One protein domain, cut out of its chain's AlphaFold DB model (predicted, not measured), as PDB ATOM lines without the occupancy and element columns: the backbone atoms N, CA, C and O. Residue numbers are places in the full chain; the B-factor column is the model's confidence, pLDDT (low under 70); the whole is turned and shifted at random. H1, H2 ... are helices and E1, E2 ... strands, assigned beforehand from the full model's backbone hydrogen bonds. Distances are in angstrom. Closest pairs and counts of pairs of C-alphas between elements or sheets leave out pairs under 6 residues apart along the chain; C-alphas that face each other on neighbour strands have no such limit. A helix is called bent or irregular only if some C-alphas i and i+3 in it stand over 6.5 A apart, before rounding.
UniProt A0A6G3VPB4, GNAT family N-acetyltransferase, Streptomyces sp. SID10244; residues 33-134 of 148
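AT A GLANCE: This is residues 33 to 134 of the 148 residues of the protein "GNAT family N-acetyltransferase" of Streptomyces sp. SID10244 (UniProt A0A6G3VPB4). A strongly twisted sheet of four antiparallel strands stands between two helices, H1 slanting over one face and H3 running along the other, with the third helix, H2, packed on H1 and off the sheet. This makes three layers, helices on both faces of a sheet, and a long loop, residues 71 to 84, leads from H2 back to strand E2. The printed part has 102 residues with three named helices and four named strands, along the chain E1, H1, H2, E2, E3, E4, H3; the sheet's order is E1, E2, E3, E4, and the class is mixed, helices and strands. The whole is compact, with a radius of gyration of the C-alphas of 13.9 A and spans of 39 by 31 by 26 A.

HOW THE PARTS SIT: Start at the sheet: E2, residues 85 to 89, E3, residues 92 to 99, and E4, residues 106 to 114, form a meander, each strand the antiparallel neighbour of the one before. In the hairpin E2 and E3, N 87 and O 94 are 2.9 A apart; in the hairpin E3 and E4, N 97 and O 108 are 2.8 A apart, both within hydrogen-bond range. E4 bends by 58 degrees at residue 110. The edge strand E1, residues 33 to 35, is antiparallel to E2, with N 33 and O 88 at 2.9 A. H1, residues 37 to 52, is on the sheet at a height of 8.5 A, slantwise to the strands at 56 degrees to E2 on the local plane; its closest C-alphas to E3 are Leu 47 and Gly 92, 5.7 A. On the opposite face H3, residues 117 to 128, has a height of 8.0 A over the sheet and runs along the strands, at 17 degrees to E3 on the local plane; its closest C-alphas to E4 are His 120 and Ala 114, 5.2 A. H2, residues 63 to 70, is not on the sheet; it touches H1, closest at the C-alphas of Trp 66 and Pro 45, 7.1 A, at a steep tilt of 59 degrees, opposite ways. H3 has every O i to N i+4 pair within hydrogen-bond range, H1 10 of 12 and H2 2 of 4.

IN THESE COORDINATES: Find C-alpha 33 at (-1.089, 27.619, 17.509), where E1 begins; it is 6.2 A long. H1 runs 21.7 A to C-alpha 52 at (19.977, 25.861, 23.180); it is irregular, with C-alphas 42 and 45 7.1 A apart, and has a kink of 38 degrees near residue 44. H2 is 11.6 A long, E2 13.8 A, E3 23.2 A and E4 22.7 A. H3 runs 16.2 A and ends at C-alpha 128, (3.531, 19.228, 6.240).

THE WHOLE: The C-alphas farthest apart are those of Ala 53 and Gln 103, 39.4 A. The printed part has no cut, and the link from H2 to E2, 14 residues, is long. Its mean pLDDT is 94.3, and no printed residue is under 70.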
ATOM      1  N   ASN A  33      -0.273  26.476  17.914       95.38
ATOM      2  CA  ASN A  33      -1.089  27.619  17.509       95.38
ATOM      3  C   ASN A  33      -0.325  28.541  16.555       95.38
ATOM      4  O   ASN A  33       0.883  28.725  16.693       95.38
ATOM      5  N   TYR A  34      -1.037  29.162  15.616       96.06
ATOM      6  CA  TYR A  34      -0.500  30.301  14.871       96.06
ATOM      7  C   TYR A  34      -0.318  31.486  15.812       96.06
ATOM      8  O   TYR A  34      -1.190  31.742  16.640       96.06
ATOM      9  N   ALA A  35       0.788  32.208  15.664       95.19
ATOM     10  CA  ALA A  35       1.142  33.283  16.577       95.19
ATOM     11  C   ALA A  35       1.303  34.633  15.880       95.19
ATOM     12  O   ALA A  35       1.828  34.748  14.770       95.19
ATOM     13  N   THR A  36       0.862  35.669  16.582       93.81
ATOM     14  CA  THR A  36       1.088  37.078  16.263       93.81
ATOM     15  C   THR A  36       2.504  37.515  16.644       93.81
ATOM     16  O   THR A  36       3.192  36.850  17.421       93.81
ATOM     17  N   GLY A  37       2.943  38.674  16.140       90.56
ATOM     18  CA  GLY A  37       4.257  39.236  16.479       90.56
ATOM     19  C   GLY A  37       4.464  39.451  17.985       90.56
ATOM     20  O   GLY A  37       5.543  39.160  18.499       90.56
ATOM     21  N   ASP A  38       3.423  39.876  18.706       91.69
ATOM     22  CA  ASP A  38       3.489  40.109  20.156       91.69
ATOM     23  C   ASP A  38       3.615  38.804  20.955       91.69
ATOM     24  O   ASP A  38       4.328  38.745  21.957       91.69
ATOM     25  N   GLU A  39       2.930  37.739  20.528       95.12
ATOM     26  CA  GLU A  39       3.067  36.405  21.128       95.12
ATOM     27  C   GLU A  39       4.461  35.835  20.870       95.12
ATOM     28  O   GLU A  39       5.117  35.339  21.786       95.12
ATOM     29  N   VAL A  40       4.953  35.985  19.642       93.19
ATOM     30  CA  VAL A  40       6.299  35.579  19.238       93.19
ATOM     31  C   VAL A  40       7.361  36.269  20.095       93.19
ATOM     32  O   VAL A  40       8.194  35.585  20.691       93.19
ATOM     33  N   ALA A  41       7.307  37.597  20.228       94.44
ATOM     34  CA  ALA A  41       8.268  38.359  21.026       94.44
ATOM     35  C   ALA A  41       8.268  37.960  22.512       94.44
ATOM     36  O   ALA A  41       9.305  38.036  23.173       94.44
ATOM     37  N   ARG A  42       7.122  37.505  23.036       96.12
ATOM     38  CA  ARG A  42       6.978  37.058  24.426       96.12
ATOM     39  C   ARG A  42       7.515  35.645  24.663       96.12
ATOM     40  O   ARG A  42       8.105  35.412  25.712       96.12
ATOM     41  N   HIS A  43       7.298  34.718  23.730       96.38
ATOM     42  CA  HIS A  43       7.529  33.284  23.964       96.38
ATOM     43  C   HIS A  43       8.820  32.741  23.340       96.38
ATOM     44  O   HIS A  43       9.507  31.929  23.961       96.38
ATOM     45  N   ILE A  44       9.193  33.188  22.136       96.94
ATOM     46  CA  ILE A  44      10.344  32.632  21.403       96.94
ATOM     47  C   ILE A  44      11.672  32.724  22.178       96.94
ATOM     48  O   ILE A  44      12.403  31.728  22.172       96.94
ATOM     49  N   PRO A  45      12.010  33.837  22.866       97.50
ATOM     50  CA  PRO A  45      13.278  33.938  23.588       97.50
ATOM     51  C   PRO A  45      13.499  32.818  24.609       97.50
ATOM     52  O   PRO A  45      14.584  32.235  24.670       97.50
ATOM     53  N   GLU A  46      12.462  32.487  25.378       97.12
ATOM     54  CA  GLU A  46      12.512  31.425  26.383       97.12
ATOM     55  C   GLU A  46      12.619  30.042  25.727       97.12
ATOM     56  O   GLU A  46      13.483  29.244  26.094       97.12
ATOM     57  N   LEU A  47      11.785  29.771  24.716       97.69
ATOM     58  CA  LEU A  47      11.779  28.494  23.995       97.69
ATOM     59  C   LEU A  47      13.134  28.212  23.337       97.69
ATOM     60  O   LEU A  47      13.681  27.115  23.464       97.69
ATOM     61  N   HIS A  48      13.718  29.224  22.695       97.88
ATOM     62  CA  HIS A  48      15.045  29.121  22.106       97.88
ATOM     63  C   HIS A  48      16.120  28.877  23.169       97.88
ATOM     64  O   HIS A  48      17.011  28.052  22.959       97.88
ATOM     65  N   ALA A  49      16.063  29.558  24.319       97.50
ATOM     66  CA  ALA A  49      17.017  29.338  25.407       97.50
ATOM     67  C   ALA A  49      16.957  27.897  25.946       97.50
ATOM     68  O   ALA A  49      18.005  27.271  26.121       97.50
ATOM     69  N   ARG A  50      15.749  27.346  26.134       97.44
ATOM     70  CA  ARG A  50      15.536  25.950  26.558       97.44
ATOM     71  C   ARG A  50      16.132  24.952  25.564       97.44
ATOM     72  O   ARG A  50      16.855  24.051  25.977       97.44
ATOM     73  N   TRP A  51      15.883  25.136  24.269       97.38
ATOM     74  CA  TRP A  51      16.460  24.292  23.216       97.38
ATOM     75  C   TRP A  51      17.986  24.418  23.118       97.38
ATOM     76  O   TRP A  51      18.693  23.421  22.986       97.38
ATOM     77  N   THR A  52      18.523  25.634  23.244       97.31
ATOM     78  CA  THR A  52      19.977  25.861  23.180       97.31
ATOM     79  C   THR A  52      20.706  25.086  24.284       97.31
ATOM     80  O   THR A  52      21.804  24.584  24.063       97.31
ATOM     81  N   ALA A  53      20.091  24.947  25.462       96.00
ATOM     82  CA  ALA A  53      20.668  24.208  26.583       96.00
ATOM     83  C   ALA A  53      20.790  22.693  26.330       96.00
ATOM     84  O   ALA A  53      21.572  22.029  27.010       96.00
ATOM     85  N   THR A  54      20.043  22.141  25.371       93.88
ATOM     86  CA  THR A  54      20.015  20.700  25.076       93.88
ATOM     87  C   THR A  54      20.637  20.339  23.727       93.88
ATOM     88  O   THR A  54      20.847  19.156  23.461       93.88
ATOM     89  N   ARG A  55      20.980  21.324  22.883       93.62
ATOM     90  CA  ARG A  55      21.460  21.100  21.513       93.62
ATOM     91  C   ARG A  55      22.925  21.528  21.322       93.62
ATOM     92  O   ARG A  55      23.208  22.721  21.207       93.62
ATOM     93  N   PRO A  56      23.874  20.580  21.203       94.19
ATOM     94  CA  PRO A  56      25.252  20.898  20.837       94.19
ATOM     95  C   PRO A  56      25.331  21.672  19.515       94.19
ATOM     96  O   PRO A  56      24.655  21.335  18.546       94.19
ATOM     97  N   GLY A  57      26.160  22.716  19.478       93.25
ATOM     98  CA  GLY A  57      26.311  23.593  18.310       93.25
ATOM     99  C   GLY A  57      25.275  24.719  18.212       93.25
ATOM    100  O   GLY A  57      25.465  25.628  17.405       93.25
ATOM    101  N   ALA A  58      24.225  24.719  19.041       94.88
ATOM    102  CA  ALA A  58      23.297  25.842  19.122       94.88
ATOM    103  C   ALA A  58      23.961  27.074  19.762       94.88
ATOM    104  O   ALA A  58      24.775  26.966  20.682       94.88
ATOM    105  N   LEU A  59      23.593  28.262  19.279       95.00
ATOM    106  CA  LEU A  59      24.134  29.534  19.755       95.00
ATOM    107  C   LEU A  59      23.087  30.291  20.561       95.00
ATOM    108  O   LEU A  59      22.033  30.637  20.034       95.00
ATOM    109  N   ALA A  60      23.405  30.611  21.814       95.25
ATOM    110  CA  ALA A  60      22.549  31.455  22.635       95.25
ATOM    111  C   ALA A  60      22.387  32.846  22.001       95.25
ATOM    112  O   ALA A  60      23.355  33.454  21.538       95.25
ATOM    113  N   ARG A  61      21.155  33.360  22.009       96.19
ATOM    114  CA  ARG A  61      20.808  34.682  21.477       96.19
ATOM    115  C   ARG A  61      20.556  35.639  22.648       96.19
ATOM    116  O   ARG A  61      19.626  35.394  23.418       96.19
ATOM    117  N   PRO A  62      21.366  36.698  22.833       94.75
ATOM    118  CA  PRO A  62      21.108  37.697  23.866       94.75
ATOM    119  C   PRO A  62      19.826  38.481  23.559       94.75
ATOM    120  O   PRO A  62      19.422  38.594  22.404       94.75
ATOM    121  N   GLN A  63      19.217  39.082  24.587       93.38
ATOM    122  CA  GLN A  63      17.914  39.749  24.456       93.38
ATOM    123  C   GLN A  63      17.876  40.811  23.343       93.38
ATOM    124  O   GLN A  63      16.885  40.922  22.630       93.38
ATOM    125  N   SER A  64      18.974  41.549  23.153       95.12
ATOM    126  CA  SER A  64      19.095  42.593  22.128       95.12
ATOM    127  C   SER A  64      19.030  42.079  20.685       95.12
ATOM    128  O   SER A  64      18.899  42.881  19.763       95.12
ATOM    129  N   TRP A  65      19.142  40.767  20.464       95.94
ATOM    130  CA  TRP A  65      19.048  40.171  19.132       95.94
ATOM    131  C   TRP A  65      17.611  39.846  18.730       95.94
ATOM    132  O   TRP A  65      17.339  39.738  17.537       95.94
ATOM    133  N   TRP A  66      16.679  39.716  19.675       95.62
ATOM    134  CA  TRP A  66      15.321  39.283  19.347       95.62
ATOM    135  C   TRP A  66      14.546  40.323  18.549       95.62
ATOM    136  O   TRP A  66      13.993  39.976  17.510       95.62
ATOM    137  N   ASP A  67      14.598  41.596  18.942       94.19
ATOM    138  CA  ASP A  67      13.951  42.675  18.188       94.19
ATOM    139  C   ASP A  67      14.379  42.692  16.708       94.19
ATOM    140  O   ASP A  67      13.512  42.665  15.833       94.19
ATOM    141  N   PRO A  68      15.685  42.691  16.354       93.88
ATOM    142  CA  PRO A  68      16.074  42.668  14.952       93.88
ATOM    143  C   PRO A  68      15.774  41.350  14.231       93.88
ATOM    144  O   PRO A  68      15.507  41.435  13.032       93.88
ATOM    145  N   ILE A  69      15.803  40.194  14.909       93.19
ATOM    146  CA  ILE A  69      15.458  38.881  14.329       93.19
ATOM    147  C   ILE A  69      13.968  38.821  13.971       93.19
ATOM    148  O   ILE A  69      13.609  38.374  12.884       93.19
ATOM    149  N   LEU A  70      13.104  39.297  14.869       94.56
ATOM    150  CA  LEU A  70      11.649  39.200  14.744       94.56
ATOM    151  C   LEU A  70      11.028  40.356  13.945       94.56
ATOM    152  O   LEU A  70       9.854  40.302  13.595       94.56
ATOM    153  N   ALA A  71      11.807  41.389  13.612       93.19
ATOM    154  CA  ALA A  71      11.316  42.587  12.928       93.19
ATOM    155  C   ALA A  71      10.729  42.343  11.525       93.19
ATOM    156  O   ALA A  71      10.047  43.227  11.009       93.19
ATOM    157  N   ASP A  72      11.053  41.215  10.879       92.50
ATOM    158  CA  ASP A  72      10.599  40.852   9.527       92.50
ATOM    159  C   ASP A  72      10.609  42.047   8.546       92.50
ATOM    160  O   ASP A  72       9.604  42.380   7.916       92.50
ATOM    161  N   ARG A  73      11.730  42.774   8.455       92.81
ATOM    162  CA  ARG A  73      11.793  44.040   7.702       92.81
ATOM    163  C   ARG A  73      11.569  43.796   6.215       92.81
ATOM    164  O   ARG A  73      12.302  43.020   5.611       92.81
ATOM    165  N   ALA A  74      10.643  44.532   5.597       90.19
ATOM    166  CA  ALA A  74      10.320  44.386   4.174       90.19
ATOM    167  C   ALA A  74      11.546  44.499   3.244       90.19
ATOM    168  O   ALA A  74      11.629  43.770   2.264       90.19
ATOM    169  N   SER A  75      12.526  45.346   3.581       92.38
ATOM    170  CA  SER A  75      13.778  45.503   2.821       92.38
ATOM    171  C   SER A  75      14.721  44.294   2.878       92.38
ATOM    172  O   SER A  75      15.660  44.224   2.093       92.38
ATOM    173  N   GLN A  76      14.499  43.369   3.813       89.25
ATOM    174  CA  GLN A  76      15.294  42.156   4.023       89.25
ATOM    175  C   GLN A  76      14.520  40.888   3.632       89.25
ATOM    176  O   GLN A  76      15.065  39.788   3.713       89.25
ATOM    177  N   ARG A  77      13.250  41.018   3.221       92.06
ATOM    178  CA  ARG A  77      12.444  39.880   2.774       92.06
ATOM    179  C   ARG A  77      12.874  39.461   1.369       92.06
ATOM    180  O   ARG A  77      13.058  40.332   0.517       92.06
ATOM    181  N   PRO A  78      12.977  38.149   1.092       90.69
ATOM    182  CA  PRO A  78      13.119  37.673  -0.276       90.69
ATOM    183  C   PRO A  78      11.976  38.196  -1.156       90.69
ATOM    184  O   PRO A  78      10.836  38.342  -0.701       90.69
ATOM    185  N   ALA A  79      12.280  38.493  -2.420       90.94
ATOM    186  CA  ALA A  79      11.277  38.960  -3.371       90.94
ATOM    187  C   ALA A  79      10.152  37.923  -3.530       90.94
ATOM    188  O   ALA A  79      10.400  36.719  -3.490       90.94
ATOM    189  N   HIS A  80       8.917  38.396  -3.721       92.38
ATOM    190  CA  HIS A  80       7.734  37.542  -3.897       92.38
ATOM    191  C   HIS A  80       7.539  36.505  -2.773       92.38
ATOM    192  O   HIS A  80       7.072  35.395  -3.016       92.38
ATOM    193  N   SER A  81       7.899  36.857  -1.537       94.12
ATOM    194  CA  SER A  81       7.633  36.045  -0.347       94.12
ATOM    195  C   SER A  81       6.664  36.745   0.601       94.12
ATOM    196  O   SER A  81       6.632  37.977   0.685       94.12
ATOM    197  N   SER A  82       5.886  35.962   1.343       95.31
ATOM    198  CA  SER A  82       5.027  36.472   2.413       95.31
ATOM    199  C   SER A  82       5.833  37.097   3.562       95.31
ATOM    200  O   SER A  82       7.062  36.978   3.647       95.31
ATOM    201  N   GLY A  83       5.122  37.724   4.507       95.69
ATOM    202  CA  GLY A  83       5.660  37.947   5.851       95.69
ATOM    203  C   GLY A  83       6.016  36.624   6.542       95.69
ATOM    204  O   GLY A  83       5.615  35.551   6.083       95.69
ATOM    205  N   MET A  84       6.799  36.696   7.616       96.56
ATOM    206  CA  MET A  84       7.142  35.511   8.398       96.56
ATOM    207  C   MET A  84       5.907  35.032   9.163       96.56
ATOM    208  O   MET A  84       5.275  35.807   9.882       96.56
ATOM    209  N   HIS A  85       5.570  33.758   9.007       96.94
ATOM    210  CA  HIS A  85       4.538  33.083   9.779       96.94
ATOM    211  C   HIS A  85       5.189  32.303  10.912       96.94
ATOM    212  O   HIS A  85       6.245  31.702  10.718       96.94
ATOM    213  N   TYR A  86       4.543  32.293  12.076       97.88
ATOM    214  CA  TYR A  86       5.037  31.596  13.255       97.88
ATOM    215  C   TYR A  86       4.004  30.615  13.796       97.88
ATOM    216  O   TYR A  86       2.804  30.897  13.828       97.88
ATOM    217  N   LEU A  87       4.514  29.477  14.253       98.00
ATOM    218  CA  LEU A  87       3.794  28.452  14.992       98.00
ATOM    219  C   LEU A  87       4.403  28.357  16.390       98.00
ATOM    220  O   LEU A  87       5.624  28.298  16.509       98.00
ATOM    221  N   LEU A  88       3.573  28.317  17.429       98.00
ATOM    222  CA  LEU A  88       3.999  28.151  18.817       98.00
ATOM    223  C   LEU A  88       3.473  26.844  19.398       98.00
ATOM    224  O   LEU A  88       2.289  26.544  19.298       98.00
ATOM    225  N   HIS A  89       4.371  26.125  20.056       97.00
ATOM    226  CA  HIS A  89       4.153  24.964  20.905       97.00
ATOM    227  C   HIS A  89       4.658  25.318  22.322       97.00
ATOM    228  O   HIS A  89       5.631  26.067  22.440       97.00
ATOM    229  N   PRO A  90       4.087  24.780  23.417       95.81
ATOM    230  CA  PRO A  90       4.595  25.017  24.779       95.81
ATOM    231  C   PRO A  90       6.100  24.742  24.967       95.81
ATOM    232  O   PRO A  90       6.757  25.335  25.820       95.81
ATOM    233  N   ASP A  91       6.642  23.857  24.132       96.69
ATOM    234  CA  ASP A  91       8.044  23.421  24.124       96.69
ATOM    235  C   ASP A  91       8.780  23.691  22.801       96.69
ATOM    236  O   ASP A  91       9.839  23.112  22.554       96.69
ATOM    237  N   GLY A  92       8.252  24.547  21.923       97.38
ATOM    238  CA  GLY A  92       8.925  24.844  20.658       97.38
ATOM    239  C   GLY A  92       8.230  25.879  19.786       97.38
ATOM    240  O   GLY A  92       7.131  26.334  20.075       97.38
ATOM    241  N   TYR A  93       8.867  26.261  18.691       98.25
ATOM    242  CA  TYR A  93       8.265  27.112  17.677       98.25
ATOM    243  C   TYR A  93       8.792  26.767  16.286       98.25
ATOM    244  O   TYR A  93       9.869  26.189  16.134       98.25
ATOM    245  N   ALA A  94       8.044  27.158  15.260       98.25
ATOM    246  CA  ALA A  94       8.510  27.128  13.882       98.25
ATOM    247  C   ALA A  94       8.241  28.465  13.194       98.25
ATOM    248  O   ALA A  94       7.271  29.153  13.517       98.25
ATOM    249  N   ALA A  95       9.098  28.819  12.243       97.75
ATOM    250  CA  ALA A  95       8.990  30.009  11.418       97.75
ATOM    251  C   ALA A  95       9.069  29.613   9.942       97.75
ATOM    252  O   ALA A  95       9.981  28.887   9.541       97.75
ATOM    253  N   TYR A  96       8.134  30.087   9.122       97.38
ATOM    254  CA  TYR A  96       8.112  29.782   7.693       97.38
ATOM    255  C   TYR A  96       7.553  30.937   6.860       97.38
ATOM    256  O   TYR A  96       6.878  31.838   7.362       97.38
ATOM    257  N   ARG A  97       7.826  30.907   5.556       96.44
ATOM    258  CA  ARG A  97       7.262  31.825   4.561       96.44
ATOM    259  C   ARG A  97       6.581  31.061   3.444       96.44
ATOM    260  O   ARG A  97       6.925  29.920   3.153       96.44
ATOM    261  N   ILE A  98       5.658  31.732   2.775       96.12
ATOM    262  CA  ILE A  98       5.118  31.295   1.494       96.12
ATOM    263  C   ILE A  98       5.952  31.964   0.405       96.12
ATOM    264  O   ILE A  98       5.969  33.193   0.300       96.12
ATOM    265  N   ASN A  99       6.644  31.154  -0.389       95.31
ATOM    266  CA  ASN A  99       7.473  31.601  -1.494       95.31
ATOM    267  C   ASN A  99       6.696  31.497  -2.811       95.31
ATOM    268  O   ASN A  99       6.429  30.402  -3.309       95.31
ATOM    269  N   GLN A 100       6.343  32.656  -3.366       94.56
ATOM    270  CA  GLN A 100       5.609  32.809  -4.623       94.56
ATOM    271  C   GLN A 100       6.537  33.135  -5.804       94.56
ATOM    272  O   GLN A 100       6.056  33.385  -6.907       94.56
ATOM    273  N   SER A 101       7.861  33.155  -5.599       92.75
ATOM    274  CA  SER A 101       8.826  33.337  -6.688       92.75
ATOM    275  C   SER A 101       9.029  32.061  -7.509       92.75
ATOM    276  O   SER A 101       9.668  32.106  -8.558       92.75
ATOM    277  N   THR A 102       8.541  30.918  -7.024       89.00
ATOM    278  CA  THR A 102       8.593  29.624  -7.709       89.00
ATOM    279  C   THR A 102       7.223  29.236  -8.247       89.00
ATOM    280  O   THR A 102       6.190  29.645  -7.717       89.00
ATOM    281  N   GLN A 103       7.211  28.393  -9.281       88.88
ATOM    282  CA  GLN A 103       5.996  27.752  -9.768       88.88
ATOM    283  C   GLN A 103       6.181  26.225  -9.729       88.88
ATOM    284  O   GLN A 103       7.050  25.713 -10.437       88.88
ATOM    285  N   PRO A 104       5.392  25.492  -8.924       90.75
ATOM    286  CA  PRO A 104       4.365  26.004  -8.013       90.75
ATOM    287  C   PRO A 104       4.945  26.780  -6.811       90.75
ATOM    288  O   PRO A 104       6.132  26.661  -6.493       90.75
ATOM    289  N   THR A 105       4.098  27.579  -6.152       93.56
ATOM    290  CA  THR A 105       4.389  28.195  -4.845       93.56
ATOM    291  C   THR A 105       4.792  27.110  -3.851       93.56
ATOM    292  O   THR A 105       4.251  26.008  -3.916       93.56
ATOM    293  N   ARG A 106       5.701  27.404  -2.923       94.75
ATOM    294  CA  ARG A 106       6.116  26.454  -1.878       94.75
ATOM    295  C   ARG A 106       6.223  27.113  -0.506       94.75
ATOM    296  O   ARG A 106       6.331  28.337  -0.413       94.75
ATOM    297  N   GLY A 107       6.218  26.305   0.549       96.88
ATOM    298  CA  GLY A 107       6.570  26.755   1.895       96.88
ATOM    299  C   GLY A 107       8.082  26.703   2.116       96.88
ATOM    300  O   GLY A 107       8.698  25.674   1.867       96.88
ATOM    301  N   ASP A 108       8.679  27.783   2.606       96.88
ATOM    302  CA  ASP A 108      10.091  27.833   2.994       96.88
ATOM    303  C   ASP A 108      10.168  27.941   4.523       96.88
ATOM    304  O   ASP A 108       9.845  28.982   5.100       96.88
ATOM    305  N   VAL A 109      10.560  26.856   5.192       97.88
ATOM    306  CA  VAL A 109      10.745  26.806   6.648       97.88
ATOM    307  C   VAL A 109      12.095  27.421   6.977       97.88
ATOM    308  O   VAL A 109      13.144  26.901   6.604       97.88
ATOM    309  N   ALA A 110      12.053  28.550   7.674       96.44
ATOM    310  CA  ALA A 110      13.240  29.283   8.077       96.44
ATOM    311  C   ALA A 110      13.871  28.697   9.345       96.44
ATOM    312  O   ALA A 110      15.090  28.721   9.485       96.44
ATOM    313  N   GLU A 111      13.054  28.206  10.280       96.00
ATOM    314  CA  GLU A 111      13.531  27.693  11.564       96.00
ATOM    315  C   GLU A 111      12.492  26.756  12.195       96.00
ATOM    316  O   GLU A 111      11.297  27.051  12.180       96.00
ATOM    317  N   VAL A 112      12.952  25.652  12.787       97.56
ATOM    318  CA  VAL A 112      12.170  24.804  13.700       97.56
ATOM    319  C   VAL A 112      13.010  24.598  14.951       97.56
ATOM    320  O   VAL A 112      14.125  24.086  14.881       97.56
ATOM    321  N   VAL A 113      12.482  25.012  16.095       97.31
ATOM    322  CA  VAL A 113      13.135  24.901  17.400       97.31
ATOM    323  C   VAL A 113      12.202  24.140  18.321       97.31
ATOM    324  O   VAL A 113      11.086  24.576  18.582       97.31
ATOM    325  N   ALA A 114      12.662  23.005  18.832       96.50
ATOM    326  CA  ALA A 114      11.867  22.126  19.675       96.50
ATOM    327  C   ALA A 114      12.727  21.582  20.815       96.50
ATOM    328  O   ALA A 114      13.752  20.950  20.576       96.50
ATOM    329  N   ALA A 115      12.318  21.831  22.058       95.75
ATOM    330  CA  ALA A 115      12.987  21.299  23.241       95.75
ATOM    331  C   ALA A 115      12.619  19.829  23.525       95.75
ATOM    332  O   ALA A 115      13.271  19.195  24.353       95.75
ATOM    333  N   THR A 116      11.592  19.297  22.856       94.00
ATOM    334  CA  THR A 116      11.119  17.911  22.980       94.00
ATOM    335  C   THR A 116      10.803  17.308  21.607       94.00
ATOM    336  O   THR A 116      10.440  18.025  20.672       94.00
ATOM    337  N   ASP A 117      10.894  15.981  21.492       92.94
ATOM    338  CA  ASP A 117      10.555  15.248  20.259       92.94
ATOM    339  C   ASP A 117       9.066  15.382  19.892       92.94
ATOM    340  O   ASP A 117       8.697  15.401  18.716       92.94
ATOM    341  N   GLU A 118       8.200  15.514  20.902       91.69
ATOM    342  CA  GLU A 118       6.769  15.772  20.728       91.69
ATOM    343  C   GLU A 118       6.532  17.136  20.072       91.69
ATOM    344  O   GLU A 118       5.836  17.212  19.060       91.69
ATOM    345  N   ALA A 119       7.195  18.190  20.564       94.25
ATOM    346  CA  ALA A 119       7.112  19.521  19.971       94.25
ATOM    347  C   ALA A 119       7.609  19.529  18.522       94.25
ATOM    348  O   ALA A 119       6.982  20.146  17.661       94.25
ATOM    349  N   HIS A 120       8.714  18.828  18.240       94.94
ATOM    350  CA  HIS A 120       9.240  18.686  16.879       94.94
ATOM    351  C   HIS A 120       8.204  18.026  15.965       94.94
ATOM    352  O   HIS A 120       7.835  18.597  14.936       94.94
ATOM    353  N   THR A 121       7.663  16.880  16.384       92.81
ATOM    354  CA  THR A 121       6.658  16.123  15.626       92.81
ATOM    355  C   THR A 121       5.402  16.953  15.360       92.81
ATOM    356  O   THR A 121       4.887  16.966  14.240       92.81
ATOM    357  N   ASP A 122       4.904  17.661  16.372       93.19
ATOM    358  CA  ASP A 122       3.684  18.454  16.276       93.19
ATOM    359  C   ASP A 122       3.851  19.696  15.394       93.19
ATOM    360  O   ASP A 122       2.959  20.005  14.597       93.19
ATOM    361  N   LEU A 123       4.999  20.377  15.469       95.56
ATOM    362  CA  LEU A 123       5.322  21.491  14.575       95.56
ATOM    363  C   LEU A 123       5.418  21.012  13.124       95.56
ATOM    364  O   LEU A 123       4.773  21.583  12.242       95.56
ATOM    365  N   TRP A 124       6.146  19.921  12.875       94.81
ATOM    366  CA  TRP A 124       6.240  19.342  11.537       94.81
ATOM    367  C   TRP A 124       4.898  18.849  11.017       94.81
ATOM    368  O   TRP A 124       4.637  18.992   9.828       94.81
ATOM    369  N   ARG A 125       4.005  18.345  11.876       91.50
ATOM    370  CA  ARG A 125       2.641  17.967  11.477       91.50
ATOM    371  C   ARG A 125       1.868  19.144  10.894       91.50
ATOM    372  O   ARG A 125       1.158  18.954   9.911       91.50
ATOM    373  N   VAL A 126       2.005  20.337  11.471       93.19
ATOM    374  CA  VAL A 126       1.381  21.543  10.909       93.19
ATOM    375  C   VAL A 126       2.086  21.965   9.621       93.19
ATOM    376  O   VAL A 126       1.408  22.239   8.637       93.19
ATOM    377  N   LEU A 127       3.423  21.951   9.586       94.94
ATOM    378  CA  LEU A 127       4.199  22.354   8.405       94.94
ATOM    379  C   LEU A 127       3.931  21.464   7.182       94.94
ATOM    380  O   LEU A 127       3.738  21.982   6.086       94.94
ATOM    381  N   VAL A 128       3.867  20.139   7.350       92.25
ATOM    382  CA  VAL A 128       3.531  19.228   6.240       92.25
ATOM    383  C   VAL A 128       2.037  19.205   5.916       92.25
ATOM    384  O   VAL A 128       1.638  18.683   4.881       92.25
ATOM    385  N   GLY A 129       1.207  19.736   6.815       89.19
ATOM    386  CA  GLY A 129      -0.233  19.900   6.638       89.19
ATOM    387  C   GLY A 129      -0.625  21.279   6.112       89.19
ATOM    388  O   GLY A 129      -1.802  21.623   6.179       89.19
ATOM    389  N   LEU A 130       0.332  22.091   5.643       90.38
ATOM    390  CA  LEU A 130       0.039  23.390   5.045       90.38
ATOM    391  C   LEU A 130      -0.751  23.202   3.748       90.38
ATOM    392  O   LEU A 130      -0.196  22.900   2.690       90.38
ATOM    393  N   ASP A 131      -2.061  23.414   3.847       74.00
ATOM    394  CA  ASP A 131      -2.969  23.357   2.710       74.00
ATOM    395  C   ASP A 131      -2.533  24.331   1.602       74.00
ATOM    396  O   ASP A 131      -1.961  25.395   1.848       74.00
ATOM    397  N   LEU A 132      -2.847  23.967   0.356       82.56
ATOM    398  CA  LEU A 132      -2.547  24.714  -0.876       82.56
ATOM    399  C   LEU A 132      -1.074  24.736  -1.310       82.56
ATOM    400  O   LEU A 132      -0.806  25.182  -2.427       82.56
ATOM    401  N   MET A 133      -0.134  24.242  -0.499       90.06
ATOM    402  CA  MET A 133       1.269  24.108  -0.897       90.06
ATOM    403  C   MET A 133       1.557  22.671  -1.371       90.06
ATOM    404  O   MET A 133       1.256  21.721  -0.657       90.06
ATOM    405  N   PRO A 134       2.152  22.468  -2.558       92.38
ATOM    406  CA  PRO A 134       2.593  21.146  -2.993       92.38
ATOM    407  C   PRO A 134       3.877  20.702  -2.293       92.38
ATOM    408  O   PRO A 134       4.094  19.506  -2.127       92.38
TER     409      PRO A 134